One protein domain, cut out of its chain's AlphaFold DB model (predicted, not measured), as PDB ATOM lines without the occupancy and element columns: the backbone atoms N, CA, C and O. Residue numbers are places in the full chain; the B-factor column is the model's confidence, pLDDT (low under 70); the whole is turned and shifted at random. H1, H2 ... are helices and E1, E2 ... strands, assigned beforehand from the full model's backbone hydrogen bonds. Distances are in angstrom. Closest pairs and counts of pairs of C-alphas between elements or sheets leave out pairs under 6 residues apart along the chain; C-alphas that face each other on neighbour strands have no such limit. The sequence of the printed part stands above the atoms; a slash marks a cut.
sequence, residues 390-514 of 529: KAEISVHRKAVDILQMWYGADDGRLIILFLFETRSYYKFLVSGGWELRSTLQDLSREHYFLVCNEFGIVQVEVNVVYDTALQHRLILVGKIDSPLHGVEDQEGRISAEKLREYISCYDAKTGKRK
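What this domain is: This is residues 390 to 514 of the 529 residues of an uncharacterized protein of Aspergillus transmontanensis (UniProt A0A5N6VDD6). A strongly twisted five-stranded sheet makes the core, with H2 and H3 packed over one face. H4 stands on the opposite face, over edge strand E4, and H1 meets H4 while only grazing the sheet; a long loop, residues 480 to 495, leads into H4. The printed part has 125 residues, with four named helices and five named strands in the order H1 E1 E2 H2 E3 E4 H3 E5 H4. The sheet runs E2 E1 E5 E3 E4 and is mixed, and the class is mixed, helices and strands. The whole is compact, with a radius of gyration of the C-alphas of 13.9 A and spans of 38 by 34 by 27 A.

How they stand to each other: Along the printed part come H1, residues 399 to 408; E1, 414 to 419; E2, 424 to 429; H2, 434 to 443; E3, 447 to 453; E4, 456 to 460; H3, 465 to 472; E5, 474 to 479; and H4, 496 to 504. Before H1, residues 391 to 392 pair antiparallel with residues 424 to 425 of E2. E1 and E2 form a hairpin, with N 417 and O 426 2.9 A apart. H2 is on the sheet at a height of 8.8 A and runs along the strands, at 11 degrees to E1 on the local plane. E3 and E4 form a hairpin, with N 451 and O 458 2.9 A apart. H3, on the same face as H2, touches it at a steep tilt of 66 degrees, opposite ways; their closest C-alphas, those of Arg 437 and Tyr 466, are 6.5 A apart. E5 is parallel to E1, with N 418 and O 475 2.8 A apart, and antiparallel to E3, with N 450 and O 476 2.8 A apart. E2, H2, E3 and E4, H3, E5 are split strand-helix-strand units, their two strands running the same way but not neighbours, with right-handed crossovers. H4 touches H1, its closest C-alphas being those of Ala 399 and Ser 504, 5.9 A apart. In the four helices every O i to N i+4 pair is within hydrogen-bond range.

Where its parts are: H1 begins at C-alpha 399 (14.214, 11.712, 98.507), and H4 ends at C-alpha 504 (10.660, 11.686, 103.220). E3 measures 19.8 A, E2 17.3 A and E5 16.7 A, first to last C-alpha; H2 measures 14.1 A.

The domain as a whole: The two C-alphas farthest apart, those of Ser 431 and Lys 514, are 37.9 A apart. The printed part has no cut. The link from E5 to H4 is long; the others are tight. Mean pLDDT of the printed part is 77.0, with residues 410 to 411, 454 to 456 and 481 to 514 under 70.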
ATOM      1  N   LYS A 390      11.371   3.877  82.164       92.12
ATOM      2  CA  LYS A 390      11.080   3.926  83.596       92.12
ATOM      3  C   LYS A 390      12.102   3.089  84.363       92.12
ATOM      4  O   LYS A 390      12.170   1.878  84.160       92.12
ATOM      5  N   ALA A 391      12.828   3.713  85.279       90.31
ATOM      6  CA  ALA A 391      13.796   3.064  86.152       90.31
ATOM      7  C   ALA A 391      13.386   3.192  87.622       90.31
ATOM      8  O   ALA A 391      12.827   4.206  88.044       90.31
ATOM      9  N   GLU A 392      13.658   2.161  88.419       88.75
ATOM     10  CA  GLU A 392      13.514   2.221  89.876       88.75
ATOM     11  C   GLU A 392      14.800   2.764  90.504       88.75
ATOM     12  O   GLU A 392      15.904   2.438  90.070       88.75
ATOM     13  N   ILE A 393      14.671   3.593  91.543       85.62
ATOM     14  CA  ILE A 393      15.830   4.124  92.267       85.62
ATOM     15  C   ILE A 393      16.333   3.043  93.231       85.62
ATOM     16  O   ILE A 393      15.847   2.936  94.363       85.62
ATOM     17  N   SER A 394      17.314   2.261  92.780       75.56
ATOM     18  CA  SER A 394      17.967   1.176  93.534       75.56
ATOM     19  C   SER A 394      18.853   1.677  94.680       75.56
ATOM     20  O   SER A 394      19.075   0.976  95.672       75.56
ATOM     21  N   VAL A 395      19.335   2.914  94.574       77.38
ATOM     22  CA  VAL A 395      20.195   3.539  95.579       77.38
ATOM     23  C   VAL A 395      19.398   3.802  96.853       77.38
ATOM     24  O   VAL A 395      18.322   4.379  96.789       77.38
ATOM     25  N   HIS A 396      19.901   3.445  98.033       74.25
ATOM     26  CA  HIS A 396      19.162   3.572  99.300       74.25
ATOM     27  C   HIS A 396      19.238   4.990  99.917       74.25
ATOM     28  O   HIS A 396      19.648   5.157 101.064       74.25
ATOM     29  N   ARG A 397      18.838   6.025  99.164       77.19
ATOM     30  CA  ARG A 397      18.827   7.445  99.596       77.19
ATOM     31  C   ARG A 397      17.420   7.956  99.902       77.19
ATOM     32  O   ARG A 397      16.470   7.571  99.209       77.19
ATOM     33  N   LYS A 398      17.258   8.846 100.891       74.19
ATOM     34  CA  LYS A 398      15.971   9.537 101.089       74.19
ATOM     35  C   LYS A 398      15.748  10.498  99.927       74.19
ATOM     36  O   LYS A 398      16.698  10.973  99.320       74.19
ATOM     37  N   ALA A 399      14.495  10.810  99.618       72.50
ATOM     38  CA  ALA A 399      14.214  11.712  98.507       72.50
ATOM     39  C   ALA A 399      14.765  13.125  98.713       72.50
ATOM     40  O   ALA A 399      15.179  13.739  97.742       72.50
ATOM     41  N   VAL A 400      14.830  13.621  99.953       72.69
ATOM     42  CA  VAL A 400      15.499  14.900 100.252       72.69
ATOM     43  C   VAL A 400      16.966  14.856  99.834       72.69
ATOM     44  O   VAL A 400      17.422  15.785  99.180       72.69
ATOM     45  N   ASP A 401      17.662  13.752 100.111       80.31
ATOM     46  CA  ASP A 401      19.059  13.575  99.704       80.31
ATOM     47  C   ASP A 401      19.177  13.523  98.172       80.31
ATOM     48  O   ASP A 401      20.062  14.147  97.599       80.31
ATOM     49  N   ILE A 402      18.254  12.829  97.493       84.12
ATOM     50  CA  ILE A 402      18.212  12.746  96.021       84.12
ATOM     51  C   ILE A 402      18.017  14.134  95.408       84.12
ATOM     52  O   ILE A 402      18.763  14.517  94.512       84.12
ATOM     53  N   LEU A 403      17.044  14.901  95.906       83.31
ATOM     54  CA  LEU A 403      16.749  16.247  95.420       83.31
ATOM     55  C   LEU A 403      17.903  17.209  95.713       83.31
ATOM     56  O   LEU A 403      18.265  17.998  94.849       83.31
ATOM     57  N   GLN A 404      18.513  17.131  96.898       82.50
ATOM     58  CA  GLN A 404      19.667  17.956  97.253       82.50
ATOM     59  C   GLN A 404      20.878  17.640  96.371       82.50
ATOM     60  O   GLN A 404      21.554  18.559  95.921       82.50
ATOM     61  N   MET A 405      21.134  16.361  96.091       86.12
ATOM     62  CA  MET A 405      22.187  15.951  95.161       86.12
ATOM     63  C   MET A 405      21.887  16.404  93.734       86.12
ATOM     64  O   MET A 405      22.800  16.853  93.056       86.12
ATOM     65  N   TRP A 406      20.633  16.316  93.289       88.94
ATOM     66  CA  TRP A 406      20.231  16.754  91.954       88.94
ATOM     67  C   TRP A 406      20.391  18.266  91.769       88.94
ATOM     68  O   TRP A 406      21.039  18.692  90.827       88.94
ATOM     69  N   TYR A 407      19.859  19.083  92.685       84.69
ATOM     70  CA  TYR A 407      19.980  20.546  92.601       84.69
ATOM     71  C   TYR A 407      21.384  21.062  92.946       84.69
ATOM     72  O   TYR A 407      21.738  22.169  92.550       84.69
ATOM     73  N   GLY A 408      22.175  20.289  93.696       81.75
ATOM     74  CA  GLY A 408      23.580  20.589  93.973       81.75
ATOM     75  C   GLY A 408      24.532  20.155  92.857       81.75
ATOM     76  O   GLY A 408      25.659  20.642  92.800       81.75
ATOM     77  N   ALA A 409      24.097  19.250  91.980       79.50
ATOM     78  CA  ALA A 409      24.832  18.864  90.790       79.50
ATOM     79  C   ALA A 409      24.490  19.820  89.648       79.50
ATOM     80  O   ALA A 409      23.325  20.003  89.307       79.50
ATOM     81  N   ASP A 410      25.503  20.396  89.008       68.00
ATOM     82  CA  ASP A 410      25.316  21.180  87.783       68.00
ATOM     83  C   ASP A 410      25.145  20.251  86.563       68.00
ATOM     84  O   ASP A 410      25.877  20.299  85.574       68.00
ATOM     85  N   ASP A 411      24.204  19.310  86.670       68.06
ATOM     86  CA  ASP A 411      23.949  18.286  85.661       68.06
ATOM     87  C   ASP A 411      22.943  18.802  84.626       68.06
ATOM     88  O   ASP A 411      21.785  18.394  84.536       68.06
ATOM     89  N   GLY A 412      23.379  19.793  83.846       70.50
ATOM     90  CA  GLY A 412      22.520  20.489  82.887       70.50
ATOM     91  C   GLY A 412      22.155  19.708  81.626       70.50
ATOM     92  O   GLY A 412      21.586  20.289  80.702       70.50
ATOM     93  N   ARG A 413      22.493  18.417  81.555       86.81
ATOM     94  CA  ARG A 413      22.337  17.589  80.349       86.81
ATOM     95  C   ARG A 413      21.061  16.758  80.346       86.81
ATOM     96  O   ARG A 413      20.709  16.218  79.296       86.81
ATOM     97  N   LEU A 414      20.387  16.649  81.487       92.81
ATOM     98  CA  LEU A 414      19.280  15.725  81.689       92.81
ATOM     99  C   LEU A 414      17.994  16.424  82.144       92.81
ATOM    100  O   LEU A 414      18.020  17.447  82.824       92.81
ATOM    101  N   ILE A 415      16.866  15.814  81.783       93.94
ATOM    102  CA  ILE A 415      15.528  16.096  82.302       93.94
ATOM    103  C   ILE A 415      15.031  14.842  83.014       93.94
ATOM    104  O   ILE A 415      15.038  13.756  82.432       93.94
ATOM    105  N   ILE A 416      14.568  14.990  84.252       94.81
ATOM    106  CA  ILE A 416      14.082  13.901  85.093       94.81
ATOM    107  C   ILE A 416      12.588  14.066  85.361       94.81
ATOM    108  O   ILE A 416      12.131  15.121  85.798       94.81
ATOM    109  N   LEU A 417      11.827  12.991  85.154       95.75
ATOM    110  CA  LEU A 417      10.451  12.877  85.634       95.75
ATOM    111  C   LEU A 417      10.457  11.945  86.842       95.75
ATOM    112  O   LEU A 417      10.598  10.734  86.676       95.75
ATOM    113  N   PHE A 418      10.344  12.486  88.053       92.81
ATOM    114  CA  PHE A 418      10.434  11.715  89.290       92.81
ATOM    115  C   PHE A 418       9.048  11.341  89.827       92.81
ATOM    116  O   PHE A 418       8.314  12.177  90.356       92.81
ATOM    117  N   LEU A 419       8.710  10.053  89.744       91.19
ATOM    118  CA  LEU A 419       7.485   9.469  90.283       91.19
ATOM    119  C   LEU A 419       7.695   9.146  91.766       91.19
ATOM    120  O   LEU A 419       7.989   8.009  92.158       91.19
ATOM    121  N   PHE A 420       7.539  10.170  92.602       81.75
ATOM    122  CA  PHE A 420       7.881  10.131  94.025       81.75
ATOM    123  C   PHE A 420       7.052   9.134  94.851       81.75
ATOM    124  O   PHE A 420       7.452   8.765  95.954       81.75
ATOM    125  N   GLU A 421       5.911   8.663  94.343       77.00
ATOM    126  CA  GLU A 421       5.079   7.659  95.022       77.00
ATOM    127  C   GLU A 421       5.548   6.224  94.830       77.00
ATOM    128  O   GLU A 421       5.358   5.382  95.704       77.00
ATOM    129  N   THR A 422       6.189   5.958  93.696       79.88
ATOM    130  CA  THR A 422       6.691   4.625  93.341       79.88
ATOM    131  C   THR A 422       8.208   4.545  93.397       79.88
ATOM    132  O   THR A 422       8.772   3.507  93.072       79.88
ATOM    133  N   ARG A 423       8.873   5.636  93.803       83.75
ATOM    134  CA  ARG A 423      10.333   5.755  93.859       83.75
ATOM    135  C   ARG A 423      10.996   5.351  92.532       83.75
ATOM    136  O   ARG A 423      12.013   4.659  92.495       83.75
ATOM    137  N   SER A 424      10.391   5.794  91.438       91.06
ATOM    138  CA  SER A 424      10.856   5.535  90.080       91.06
ATOM    139  C   SER A 424      10.993   6.842  89.315       91.06
ATOM    140  O   SER A 424      10.449   7.865  89.726       91.06
ATOM    141  N   TYR A 425      11.745   6.834  88.226       94.69
ATOM    142  CA  TYR A 425      11.961   8.018  87.411       94.69
ATOM    143  C   TYR A 425      12.121   7.654  85.939       94.69
ATOM    144  O   TYR A 425      12.376   6.504  85.586       94.69
ATOM    145  N   TYR A 426      11.968   8.659  85.090       95.50
ATOM    146  CA  TYR A 426      12.422   8.641  83.706       95.50
ATOM    147  C   TYR A 426      13.530   9.677  83.563       95.50
ATOM    148  O   TYR A 426      13.458  10.726  84.208       95.50
ATOM    149  N   LYS A 427      14.512   9.418  82.698       94.38
ATOM    150  CA  LYS A 427      15.520  10.414  82.324       94.38
ATOM    151  C   LYS A 427      15.576  10.632  80.818       94.38
ATOM    152  O   LYS A 427      15.492   9.682  80.042       94.38
ATOM    153  N   PHE A 428      15.722  11.884  80.413       94.31
ATOM    154  CA  PHE A 428      15.779  12.337  79.024       94.31
ATOM    155  C   PHE A 428      16.940  13.309  78.855       94.31
ATOM    156  O   PHE A 428      17.389  13.895  79.833       94.31
ATOM    157  N   LEU A 429      17.408  13.516  77.627       92.12
ATOM    158  CA  LEU A 429      18.359  14.588  77.337       92.12
ATOM    159  C   LEU A 429      17.670  15.958  77.416       92.12
ATOM    160  O   LEU A 429      16.469  16.073  77.169       92.12
ATOM    161  N   VAL A 430      18.440  17.008  77.708       89.56
ATOM    162  CA  VAL A 430      17.950  18.398  77.811       89.56
ATOM    163  C   VAL A 430      17.360  18.940  76.506       89.56
ATOM    164  O   VAL A 430      16.525  19.837  76.534       89.56
ATOM    165  N   SER A 431      17.726  18.356  75.360       86.38
ATOM    166  CA  SER A 431      17.079  18.629  74.069       86.38
ATOM    167  C   SER A 431      15.588  18.276  74.062       86.38
ATOM    168  O   SER A 431      14.869  18.641  73.132       86.38
ATOM    169  N   GLY A 432      15.127  17.519  75.063       82.56
ATOM    170  CA  GLY A 432      13.837  16.860  75.046       82.56
ATOM    171  C   GLY A 432      13.756  15.902  73.863       82.56
ATOM    172  O   GLY A 432      14.752  15.307  73.449       82.56
ATOM    173  N   GLY A 433      12.553  15.760  73.315       89.81
ATOM    174  CA  GLY A 433      12.308  14.960  72.123       89.81
ATOM    175  C   GLY A 433      10.869  14.479  72.058       89.81
ATOM    176  O   GLY A 433      10.026  14.861  72.880       89.81
ATOM    177  N   TRP A 434      10.602  13.621  71.080       87.62
ATOM    178  CA  TRP A 434       9.321  12.933  70.959       87.62
ATOM    179  C   TRP A 434       9.057  12.034  72.173       87.62
ATOM    180  O   TRP A 434       7.945  11.998  72.688       87.62
ATOM    181  N   GLU A 435      10.094  11.379  72.688       89.69
ATOM    182  CA  GLU A 435      10.027  10.464  73.824       89.69
ATOM    183  C   GLU A 435       9.571  11.173  75.102       89.69
ATOM    184  O   GLU A 435       8.720  10.655  75.828       89.69
ATOM    185  N   LEU A 436      10.083  12.383  75.355       93.94
ATOM    186  CA  LEU A 436       9.646  13.210  76.480       93.94
ATOM    187  C   LEU A 436       8.173  13.613  76.318       93.94
ATOM    188  O   LEU A 436       7.400  13.474  77.265       93.94
ATOM    189  N   ARG A 437       7.758  14.056  75.118       91.88
ATOM    190  CA  ARG A 437       6.356  14.436  74.837       91.88
ATOM    191  C   ARG A 437       5.402  13.263  75.033       91.88
ATOM    192  O   ARG A 437       4.410  13.406  75.740       91.88
ATOM    193  N   SER A 438       5.730  12.111  74.450       89.69
ATOM    194  CA  SER A 438       4.934  10.887  74.569       89.69
ATOM    195  C   SER A 438       4.816  10.454  76.028       89.69
ATOM    196  O   SER A 438       3.716  10.177  76.493       89.69
ATOM    197  N   THR A 439       5.922  10.468  76.781       94.56
ATOM    198  CA  THR A 439       5.911  10.062  78.196       94.56
ATOM    199  C   THR A 439       5.064  11.004  79.050       94.56
ATOM    200  O   THR A 439       4.294  10.544  79.890       94.56
ATOM    201  N   LEU A 440       5.159  12.319  78.832       94.75
ATOM    202  CA  LEU A 440       4.329  13.304  79.533       94.75
ATOM    203  C   LEU A 440       2.838  13.125  79.204       94.75
ATOM    204  O   LEU A 440       2.012  13.178  80.112       94.75
ATOM    205  N   GLN A 441       2.498  12.852  77.942       92.06
ATOM    206  CA  GLN A 441       1.119  12.598  77.512       92.06
ATOM    207  C   GLN A 441       0.549  11.291  78.083       92.06
ATOM    208  O   GLN A 441      -0.631  11.220  78.425       92.06
ATOM    209  N   ASP A 442       1.371  10.248  78.197       90.69
ATOM    210  CA  ASP A 442       0.959   8.992  78.824       90.69
ATOM    211  C   ASP A 442       0.743   9.178  80.330       90.69
ATOM    212  O   ASP A 442      -0.267   8.725  80.877       90.69
ATOM    213  N   LEU A 443       1.651   9.896  81.000       92.50
ATOM    214  CA  LEU A 443       1.544  10.182  82.429       92.50
ATOM    215  C   LEU A 443       0.340  11.073  82.750       92.50
ATOM    216  O   LEU A 443      -0.336  10.804  83.741       92.50
ATOM    217  N   SER A 444       0.011  12.058  81.907       90.56
ATOM    218  CA  SER A 444      -1.065  13.027  82.168       90.56
ATOM    219  C   SER A 444      -2.466  12.414  82.276       90.56
ATOM    220  O   SER A 444      -3.395  13.094  82.702       90.56
ATOM    221  N   ARG A 445      -2.650  11.150  81.873       88.44
ATOM    222  CA  ARG A 445      -3.931  10.432  82.003       88.44
ATOM    223  C   ARG A 445      -4.270  10.087  83.450       88.44
ATOM    224  O   ARG A 445      -5.440  10.056  83.806       88.44
ATOM    225  N   GLU A 446      -3.250   9.796  84.252       84.88
ATOM    226  CA  GLU A 446      -3.401   9.303  85.630       84.88
ATOM    227  C   GLU A 446      -2.564  10.098  86.642       84.88
ATOM    228  O   GLU A 446      -2.629   9.815  87.840       84.88
ATOM    229  N   HIS A 447      -1.769  11.071  86.190       89.25
ATOM    230  CA  HIS A 447      -0.833  11.816  87.026       89.25
ATOM    231  C   HIS A 447      -0.959  13.327  86.841       89.25
ATOM    232  O   HIS A 447      -1.262  13.818  85.755       89.25
ATOM    233  N   TYR A 448      -0.659  14.053  87.915       86.06
ATOM    234  CA  TYR A 448      -0.427  15.491  87.908       86.06
ATOM    235  C   TYR A 448       1.074  15.783  88.019       86.06
ATOM    236  O   TYR A 448       1.864  14.960  88.499       86.06
ATOM    237  N   PHE A 449       1.465  16.974  87.571       89.94
ATOM    238  CA  PHE A 449       2.857  17.406  87.508       89.94
ATOM    239  C   PHE A 449       3.095  18.566  88.466       89.94
ATOM    240  O   PHE A 449       2.283  19.485  88.555       89.94
ATOM    241  N   LEU A 450       4.220  18.525  89.169       86.81
ATOM    242  CA  LEU A 450       4.655  19.558  90.097       86.81
ATOM    243  C   LEU A 450       6.084  19.986  89.755       86.81
ATOM    244  O   LEU A 450       6.916  19.169  89.351       86.81
ATOM    245  N   VAL A 451       6.387  21.257  89.990       87.25
ATOM    246  CA  VAL A 451       7.733  21.814  89.849       87.25
ATOM    247  C   VAL A 451       8.116  22.603  91.094       87.25
ATOM    248  O   VAL A 451       7.266  23.249  91.704       87.25
ATOM    249  N   CYS A 452       9.390  22.546  91.483       78.56
ATOM    250  CA  CYS A 452       9.922  23.380  92.557       78.56
ATOM    251  C   CYS A 452      10.510  24.667  91.960       78.56
ATOM    252  O   CYS A 452      11.375  24.605  91.085       78.56
ATOM    253  N   ASN A 453      10.051  25.820  92.440       73.12
ATOM    254  CA  ASN A 453      10.577  27.141  92.110       73.12
ATOM    255  C   ASN A 453      10.919  27.927  93.392       73.12
ATOM    256  O   ASN A 453      10.781  27.415  94.505       73.12
ATOM    257  N   GLU A 454      11.376  29.172  93.237       66.12
ATOM    258  CA  GLU A 454      11.759  30.058  94.352       66.12
ATOM    259  C   GLU A 454      10.606  30.342  95.332       66.12
ATOM    260  O   GLU A 454      10.844  30.644  96.499       66.12
ATOM    261  N   PHE A 455       9.359  30.191  94.879       59.50
ATOM    262  CA  PHE A 455       8.145  30.433  95.659       59.50
ATOM    263  C   PHE A 455       7.547  29.154  96.267       59.50
ATOM    264  O   PHE A 455       6.511  29.214  96.926       59.50
ATOM    265  N   GLY A 456       8.184  27.995  96.072       66.31
ATOM    266  CA  GLY A 456       7.729  26.709  96.591       66.31
ATOM    267  C   GLY A 456       7.423  25.701  95.487       66.31
ATOM    268  O   GLY A 456       8.173  25.578  94.522       66.31
ATOM    269  N   ILE A 457       6.362  24.913  95.663       74.25
ATOM    270  CA  ILE A 457       5.982  23.864  94.714       74.25
ATOM    271  C   ILE A 457       4.684  24.253  94.033       74.25
ATOM    272  O   ILE A 457       3.689  24.548  94.689       74.25
ATOM    273  N   VAL A 458       4.710  24.253  92.704       78.00
ATOM    274  CA  VAL A 458       3.595  24.696  91.874       78.00
ATOM    275  C   VAL A 458       3.148  23.556  90.973       78.00
ATOM    276  O   VAL A 458       3.976  22.836  90.410       78.00
ATOM    277  N   GLN A 459       1.833  23.388  90.848       81.62
ATOM    278  CA  GLN A 459       1.240  22.461  89.895       81.62
ATOM    279  C   GLN A 459       1.363  22.998  88.472       81.62
ATOM    280  O   GLN A 459       1.121  24.172  88.206       81.62
ATOM    281  N   VAL A 460       1.746  22.112  87.560       85.56
ATOM    282  CA  VAL A 460       1.993  22.428  86.159       85.56
ATOM    283  C   VAL A 460       0.846  21.881  85.322       85.56
ATOM    284  O   VAL A 460       0.528  20.691  85.388       85.56
ATOM    285  N   GLU A 461       0.224  22.745  84.524       83.62
ATOM    286  CA  GLU A 461      -0.822  22.323  83.597       83.62
ATOM    287  C   GLU A 461      -0.244  21.465  82.465       83.62
ATOM    288  O   GLU A 461       0.854  21.707  81.959       83.62
ATOM    289  N   VAL A 462      -1.021  20.479  82.011       85.38
ATOM    290  CA  VAL A 462      -0.601  19.517  80.976       85.38
ATOM    291  C   VAL A 462      -0.186  20.212  79.673       85.38
ATOM    292  O   VAL A 462       0.725  19.750  78.994       85.38
ATOM    293  N   ASN A 463      -0.795  21.352  79.341       86.62
ATOM    294  CA  ASN A 463      -0.507  22.076  78.100       86.62
ATOM    295  C   ASN A 463       0.858  22.784  78.104       86.62
ATOM    296  O   ASN A 463       1.383  23.073  77.034       86.62
ATOM    297  N   VAL A 464       1.441  23.037  79.281       91.94
ATOM    298  CA  VAL A 464       2.733  23.735  79.437       91.94
ATOM    299  C   VAL A 464       3.814  22.854  80.072       91.94
ATOM    300  O   VAL A 464       4.959  23.281  80.226       91.94
ATOM    301  N   VAL A 465       3.488  21.606  80.432       92.56
ATOM    302  CA  VAL A 465       4.403  20.704  81.152       92.56
ATOM    303  C   VAL A 465       5.662  20.366  80.362       92.56
ATOM    304  O   VAL A 465       6.729  20.212  80.950       92.56
ATOM    305  N   TYR A 466       5.569  20.298  79.034       94.19
ATOM    306  CA  TYR A 466       6.730  20.044  78.189       94.19
ATOM    307  C   TYR A 466       7.751  21.185  78.275       94.19
ATOM    308  O   TYR A 466       8.918  20.935  78.571       94.19
ATOM    309  N   ASP A 467       7.307  22.429  78.094       92.69
ATOM    310  CA  ASP A 467       8.185  23.601  78.170       92.69
ATOM    311  C   ASP A 467       8.716  23.794  79.598       92.69
ATOM    312  O   ASP A 467       9.892  24.094  79.806       92.69
ATOM    313  N   THR A 468       7.881  23.490  80.595       91.62
ATOM    314  CA  THR A 468       8.280  23.496  82.009       91.62
ATOM    315  C   THR A 468       9.369  22.456  82.294       91.62
ATOM    316  O   THR A 468      10.306  22.737  83.038       91.62
ATOM    317  N   ALA A 469       9.295  21.265  81.689       92.31
ATOM    318  CA  ALA A 469      10.307  20.221  81.841       92.31
ATOM    319  C   ALA A 469      11.653  20.629  81.223       92.31
ATOM    320  O   ALA A 469      12.696  20.367  81.825       92.31
ATOM    321  N   LEU A 470      11.635  21.311  80.072       91.62
ATOM    322  CA  LEU A 470      12.839  21.873  79.451       91.62
ATOM    323  C   LEU A 470      13.485  22.950  80.338       91.62
ATOM    324  O   LEU A 470      14.707  22.995  80.468       91.62
ATOM    325  N   GLN A 471      12.666  23.797  80.968       90.19
ATOM    326  CA  GLN A 471      13.138  24.894  81.810       90.19
ATOM    327  C   GLN A 471      13.677  24.413  83.163       90.19
ATOM    328  O   GLN A 471      14.769  24.802  83.570       90.19
ATOM    329  N   HIS A 472      12.915  23.580  83.874       87.44
ATOM    330  CA  HIS A 472      13.211  23.221  85.263       87.44
ATOM    331  C   HIS A 472      14.010  21.929  85.422       87.44
ATOM    332  O   HIS A 472      14.523  21.676  86.512       87.44
ATOM    333  N   ARG A 473      14.122  21.112  84.365       91.44
ATOM    334  CA  ARG A 473      14.908  19.863  84.298       91.44
ATOM    335  C   ARG A 473      14.505  18.757  85.282       91.44
ATOM    336  O   ARG A 473      14.906  17.617  85.097       91.44
ATOM    337  N   LEU A 474      13.690  19.039  86.292       91.94
ATOM    338  CA  LEU A 474      13.099  18.054  87.188       91.94
ATOM    339  C   LEU A 474      11.615  18.350  87.364       91.94
ATOM    340  O   LEU A 474      11.237  19.405  87.872       91.94
ATOM    341  N   ILE A 475      10.789  17.380  86.988       93.12
ATOM    342  CA  ILE A 475       9.346  17.391  87.210       93.12
ATOM    343  C   ILE A 475       9.006  16.290  88.205       93.12
ATOM    344  O   ILE A 475       9.391  15.132  88.032       93.12
ATOM    345  N   LEU A 476       8.266  16.641  89.248       90.44
ATOM    346  CA  LEU A 476       7.725  15.689  90.209       90.44
ATOM    347  C   LEU A 476       6.358  15.210  89.703       90.44
ATOM    348  O   LEU A 476       5.530  16.013  89.282       90.44
ATOM    349  N   VAL A 477       6.125  13.901  89.739       90.38
ATOM    350  CA  VAL A 477       4.941  13.256  89.153       90.38
ATOM    351  C   VAL A 477       4.186  12.481  90.234       90.38
ATOM    352  O   VAL A 477       4.744  11.555  90.829       90.38
ATOM    353  N   GLY A 478       2.927  12.851  90.487       83.19
ATOM    354  CA  GLY A 478       2.052  12.227  91.496       83.19
ATOM    355  C   GLY A 478       0.747  11.705  90.892       83.19
ATOM    356  O   GLY A 478       0.332  12.193  89.845       83.19
ATOM    357  N   LYS A 479       0.102  10.698  91.500       81.75
ATOM    358  CA  LYS A 479      -1.111  10.068  90.950       81.75
ATOM    359  C   LYS A 479      -2.401  10.834  91.297       81.75
ATOM    360  O   LYS A 479      -2.592  11.230  92.441       81.75
ATOM    361  N   ILE A 480      -3.316  10.971  90.331       75.19
ATOM    362  CA  ILE A 480      -4.607  11.678  90.474       75.19
ATOM    363  C   ILE A 480      -5.572  10.952  91.428       75.19
ATOM    364  O   ILE A 480      -6.218  11.611  92.230       75.19
ATOM    365  N   ASP A 481      -5.652   9.614  91.390       55.03
ATOM    366  CA  ASP A 481      -6.619   8.821  92.190       55.03
ATOM    367  C   ASP A 481      -6.261   8.691  93.684       55.03
ATOM    368  O   ASP A 481      -7.006   8.098  94.465       55.03
ATOM    369  N   SER A 482      -5.110   9.232  94.077       51.62
ATOM    370  CA  SER A 482      -4.652   9.318  95.462       51.62
ATOM    371  C   SER A 482      -4.075  10.713  95.708       51.62
ATOM    372  O   SER A 482      -2.894  10.818  96.054       51.62
ATOM    373  N   PRO A 483      -4.851  11.797  95.509       50.09
ATOM    374  CA  PRO A 483      -4.357  13.126  95.801       50.09
ATOM    375  C   PRO A 483      -4.207  13.176  97.319       50.09
ATOM    376  O   PRO A 483      -5.198  13.167  98.045       50.09
ATOM    377  N   LEU A 484      -2.961  13.028  97.778       51.84
ATOM    378  CA  LEU A 484      -2.447  13.406  99.092       51.84
ATOM    379  C   LEU A 484      -3.560  13.695 100.116       51.84
ATOM    380  O   LEU A 484      -3.882  14.858 100.355       51.84
ATOM    381  N   HIS A 485      -4.177  12.655 100.694       40.75
ATOM    382  CA  HIS A 485      -5.163  12.841 101.763       40.75
ATOM    383  C   HIS A 485      -4.541  13.739 102.847       40.75
ATOM    384  O   HIS A 485      -3.632  13.307 103.549       40.75
ATOM    385  N   GLY A 486      -5.008  14.990 102.943       48.66
ATOM    386  CA  GLY A 486      -4.641  15.941 103.998       48.66
ATOM    387  C   GLY A 486      -3.555  16.985 103.689       48.66
ATOM    388  O   GLY A 486      -3.165  17.698 104.613       48.66
ATOM    389  N   VAL A 487      -3.060  17.126 102.449       49.09
ATOM    390  CA  VAL A 487      -1.907  18.018 102.150       49.09
ATOM    391  C   VAL A 487      -2.234  19.206 101.225       49.09
ATOM    392  O   VAL A 487      -1.328  19.871 100.729       49.09
ATOM    393  N   GLU A 488      -3.510  19.521 101.028       48.00
ATOM    394  CA  GLU A 488      -3.943  20.705 100.269       48.00
ATOM    395  C   GLU A 488      -4.173  21.902 101.210       48.00
ATOM    396  O   GLU A 488      -4.746  21.754 102.295       48.00
ATOM    397  N   ASP A 489      -3.705  23.093 100.826       47.56
ATOM    398  CA  ASP A 489      -4.265  24.349 101.334       47.56
ATOM    399  C   ASP A 489      -5.541  24.727 100.554       47.56
ATOM    400  O   ASP A 489      -5.930  24.050  99.603       47.56
ATOM    401  N   GLN A 490      -6.227  25.800 100.964       40.00
ATOM    402  CA  GLN A 490      -7.495  26.244 100.358       40.00
ATOM    403  C   GLN A 490      -7.378  26.645  98.868       40.00
ATOM    404  O   GLN A 490      -8.392  26.951  98.245       40.00
ATOM    405  N   GLU A 491      -6.173  26.620  98.292       42.38
ATOM    406  CA  GLU A 491      -5.867  26.973  96.903       42.38
ATOM    407  C   GLU A 491      -5.321  25.779  96.093       42.38
ATOM    408  O   GLU A 491      -4.912  25.955  94.945       42.38
ATOM    409  N   GLY A 492      -5.306  24.563  96.661       46.88
ATOM    410  CA  GLY A 492      -4.776  23.366  95.998       46.88
ATOM    411  C   GLY A 492      -3.248  23.361  95.869       46.88
ATOM    412  O   GLY A 492      -2.694  22.631  95.047       46.88
ATOM    413  N   ARG A 493      -2.541  24.181  96.660       48.19
ATOM    414  CA  ARG A 493      -1.078  24.271  96.650       48.19
ATOM    415  C   ARG A 493      -0.494  23.432  97.783       48.19
ATOM    416  O   ARG A 493      -0.937  23.480  98.929       48.19
ATOM    417  N   ILE A 494       0.535  22.647  97.461       56.38
ATOM    418  CA  ILE A 494       1.332  21.916  98.449       56.38
ATOM    419  C   ILE A 494       2.589  22.722  98.777       56.38
ATOM    420  O   ILE A 494       3.365  23.073  97.889       56.38
ATOM    421  N   SER A 495       2.827  23.019 100.058       58.16
ATOM    422  CA  SER A 495       4.064  23.705 100.444       58.16
ATOM    423  C   SER A 495       5.283  22.806 100.208       58.16
ATOM    424  O   SER A 495       5.215  21.578 100.332       58.16
ATOM    425  N   ALA A 496       6.434  23.413  99.901       57.69
ATOM    426  CA  ALA A 496       7.676  22.671  99.682       57.69
ATOM    427  C   ALA A 496       8.073  21.811 100.893       57.69
ATOM    428  O   ALA A 496       8.604  20.716 100.731       57.69
ATOM    429  N   GLU A 497       7.781  22.283 102.104       58.88
ATOM    430  CA  GLU A 497       8.038  21.568 103.356       58.88
ATOM    431  C   GLU A 497       7.132  20.346 103.513       58.88
ATOM    432  O   GLU A 497       7.634  19.257 103.783       58.88
ATOM    433  N   LYS A 498       5.829  20.487 103.237       63.50
ATOM    434  CA  LYS A 498       4.868  19.381 103.309       63.50
ATOM    435  C   LYS A 498       5.131  18.306 102.257       63.50
ATOM    436  O   LYS A 498       5.055  17.120 102.568       63.50
ATOM    437  N   LEU A 499       5.491  18.681 101.024       65.25
ATOM    438  CA  LEU A 499       5.880  17.677 100.031       65.25
ATOM    439  C   LEU A 499       7.204  17.010 100.419       65.25
ATOM    440  O   LEU A 499       7.332  15.796 100.293       65.25
ATOM    441  N   ARG A 500       8.191  17.762 100.924       62.97
ATOM    442  CA  ARG A 500       9.446  17.168 101.413       62.97
ATOM    443  C   ARG A 500       9.195  16.179 102.543       62.97
ATOM    444  O   ARG A 500       9.790  15.103 102.514       62.97
ATOM    445  N   GLU A 501       8.320  16.498 103.491       65.25
ATOM    446  CA  GLU A 501       7.898  15.587 104.556       65.25
ATOM    447  C   GLU A 501       7.211  14.347 103.973       65.25
ATOM    448  O   GLU A 501       7.662  13.226 104.213       65.25
ATOM    449  N   TYR A 502       6.224  14.539 103.092       65.31
ATOM    450  CA  TYR A 502       5.510  13.450 102.431       65.31
ATOM    451  C   TYR A 502       6.457  12.494 101.701       65.31
ATOM    452  O   TYR A 502       6.393  11.276 101.901       65.31
ATOM    453  N   ILE A 503       7.371  13.016 100.873       65.88
ATOM    454  CA  ILE A 503       8.327  12.183 100.141       65.88
ATOM    455  C   ILE A 503       9.355  11.549 101.108       65.88
ATOM    456  O   ILE A 503       9.762  10.405 100.902       65.88
ATOM    457  N   SER A 504       9.727  12.219 102.205       61.03
ATOM    458  CA  SER A 504      10.660  11.686 103.220       61.03
ATOM    459  C   SER A 504      10.076  10.579 104.095       61.03
ATOM    460  O   SER A 504      10.828   9.747 104.607       61.03
ATOM    461  N   CYS A 505       8.754  10.541 104.264       63.09
ATOM    462  CA  CYS A 505       8.066   9.497 105.018       63.09
ATOM    463  C   CYS A 505       8.060   8.143 104.296       63.09
ATOM    464  O   CYS A 505       7.757   7.130 104.928       63.09
ATOM    465  N   TYR A 506       8.420   8.088 103.009       57.53
ATOM    466  CA  TYR A 506       8.557   6.841 102.257       57.53
ATOM    467  C   TYR A 506       9.790   6.043 102.715       57.53
ATOM    468  O   TYR A 506      10.934   6.451 102.511       57.53
ATOM    469  N   ASP A 507       9.568   4.878 103.324       57.56
ATOM    470  CA  ASP A 507      10.636   3.989 103.772       57.56
ATOM    471  C   ASP A 507      11.072   3.043 102.642       57.56
ATOM    472  O   ASP A 507      10.377   2.088 102.290       57.56
ATOM    473  N   ALA A 508      12.274   3.288 102.112       52.06
ATOM    474  CA  ALA A 508      12.878   2.505 101.034       52.06
ATOM    475  C   ALA A 508      13.088   1.016 101.379       52.06
ATOM    476  O   ALA A 508      13.178   0.196 100.473       52.06
ATOM    477  N   LYS A 509      13.145   0.637 102.666       50.03
ATOM    478  CA  LYS A 509      13.311  -0.767 103.086       50.03
ATOM    479  C   LYS A 509      11.991  -1.527 103.150       50.03
ATOM    480  O   LYS A 509      11.992  -2.753 103.053       50.03
ATOM    481  N   THR A 510      10.880  -0.829 103.375       53.62
ATOM    482  CA  THR A 510       9.565  -1.454 103.582       53.62
ATOM    483  C   THR A 510       8.580  -1.180 102.449       53.62
ATOM    484  O   THR A 510       7.544  -1.843 102.392       53.62
ATOM    485  N   GLY A 511       8.885  -0.233 101.553       50.72
ATOM    486  CA  GLY A 511       7.990   0.209 100.480       50.72
ATOM    487  C   GLY A 511       6.711   0.874 101.001       50.72
ATOM    488  O   GLY A 511       5.738   1.006 100.262       50.72
ATOM    489  N   LYS A 512       6.681   1.238 102.290       49.34
ATOM    490  CA  LYS A 512       5.538   1.839 102.983       49.34
ATOM    491  C   LYS A 512       5.902   3.241 103.451       49.34
ATOM    492  O   LYS A 512       7.046   3.503 103.813       49.34
ATOM    493  N   ARG A 513       4.922   4.143 103.486       60.31
ATOM    494  CA  ARG A 513       5.086   5.436 104.157       60.31
ATOM    495  C   ARG A 513       4.909   5.244 105.665       60.31
ATOM    496  O   ARG A 513       4.028   4.492 106.084       60.31
ATOM    497  N   LYS A 514       5.762   5.874 106.476       54.72
ATOM    498  CA  LYS A 514       5.554   5.967 107.927       54.72
ATOM    499  C   LYS A 514       4.208   6.652 108.163       54.72
ATOM    500  O   LYS A 514       3.930   7.656 107.519       54.72
TER     501      LYS A 514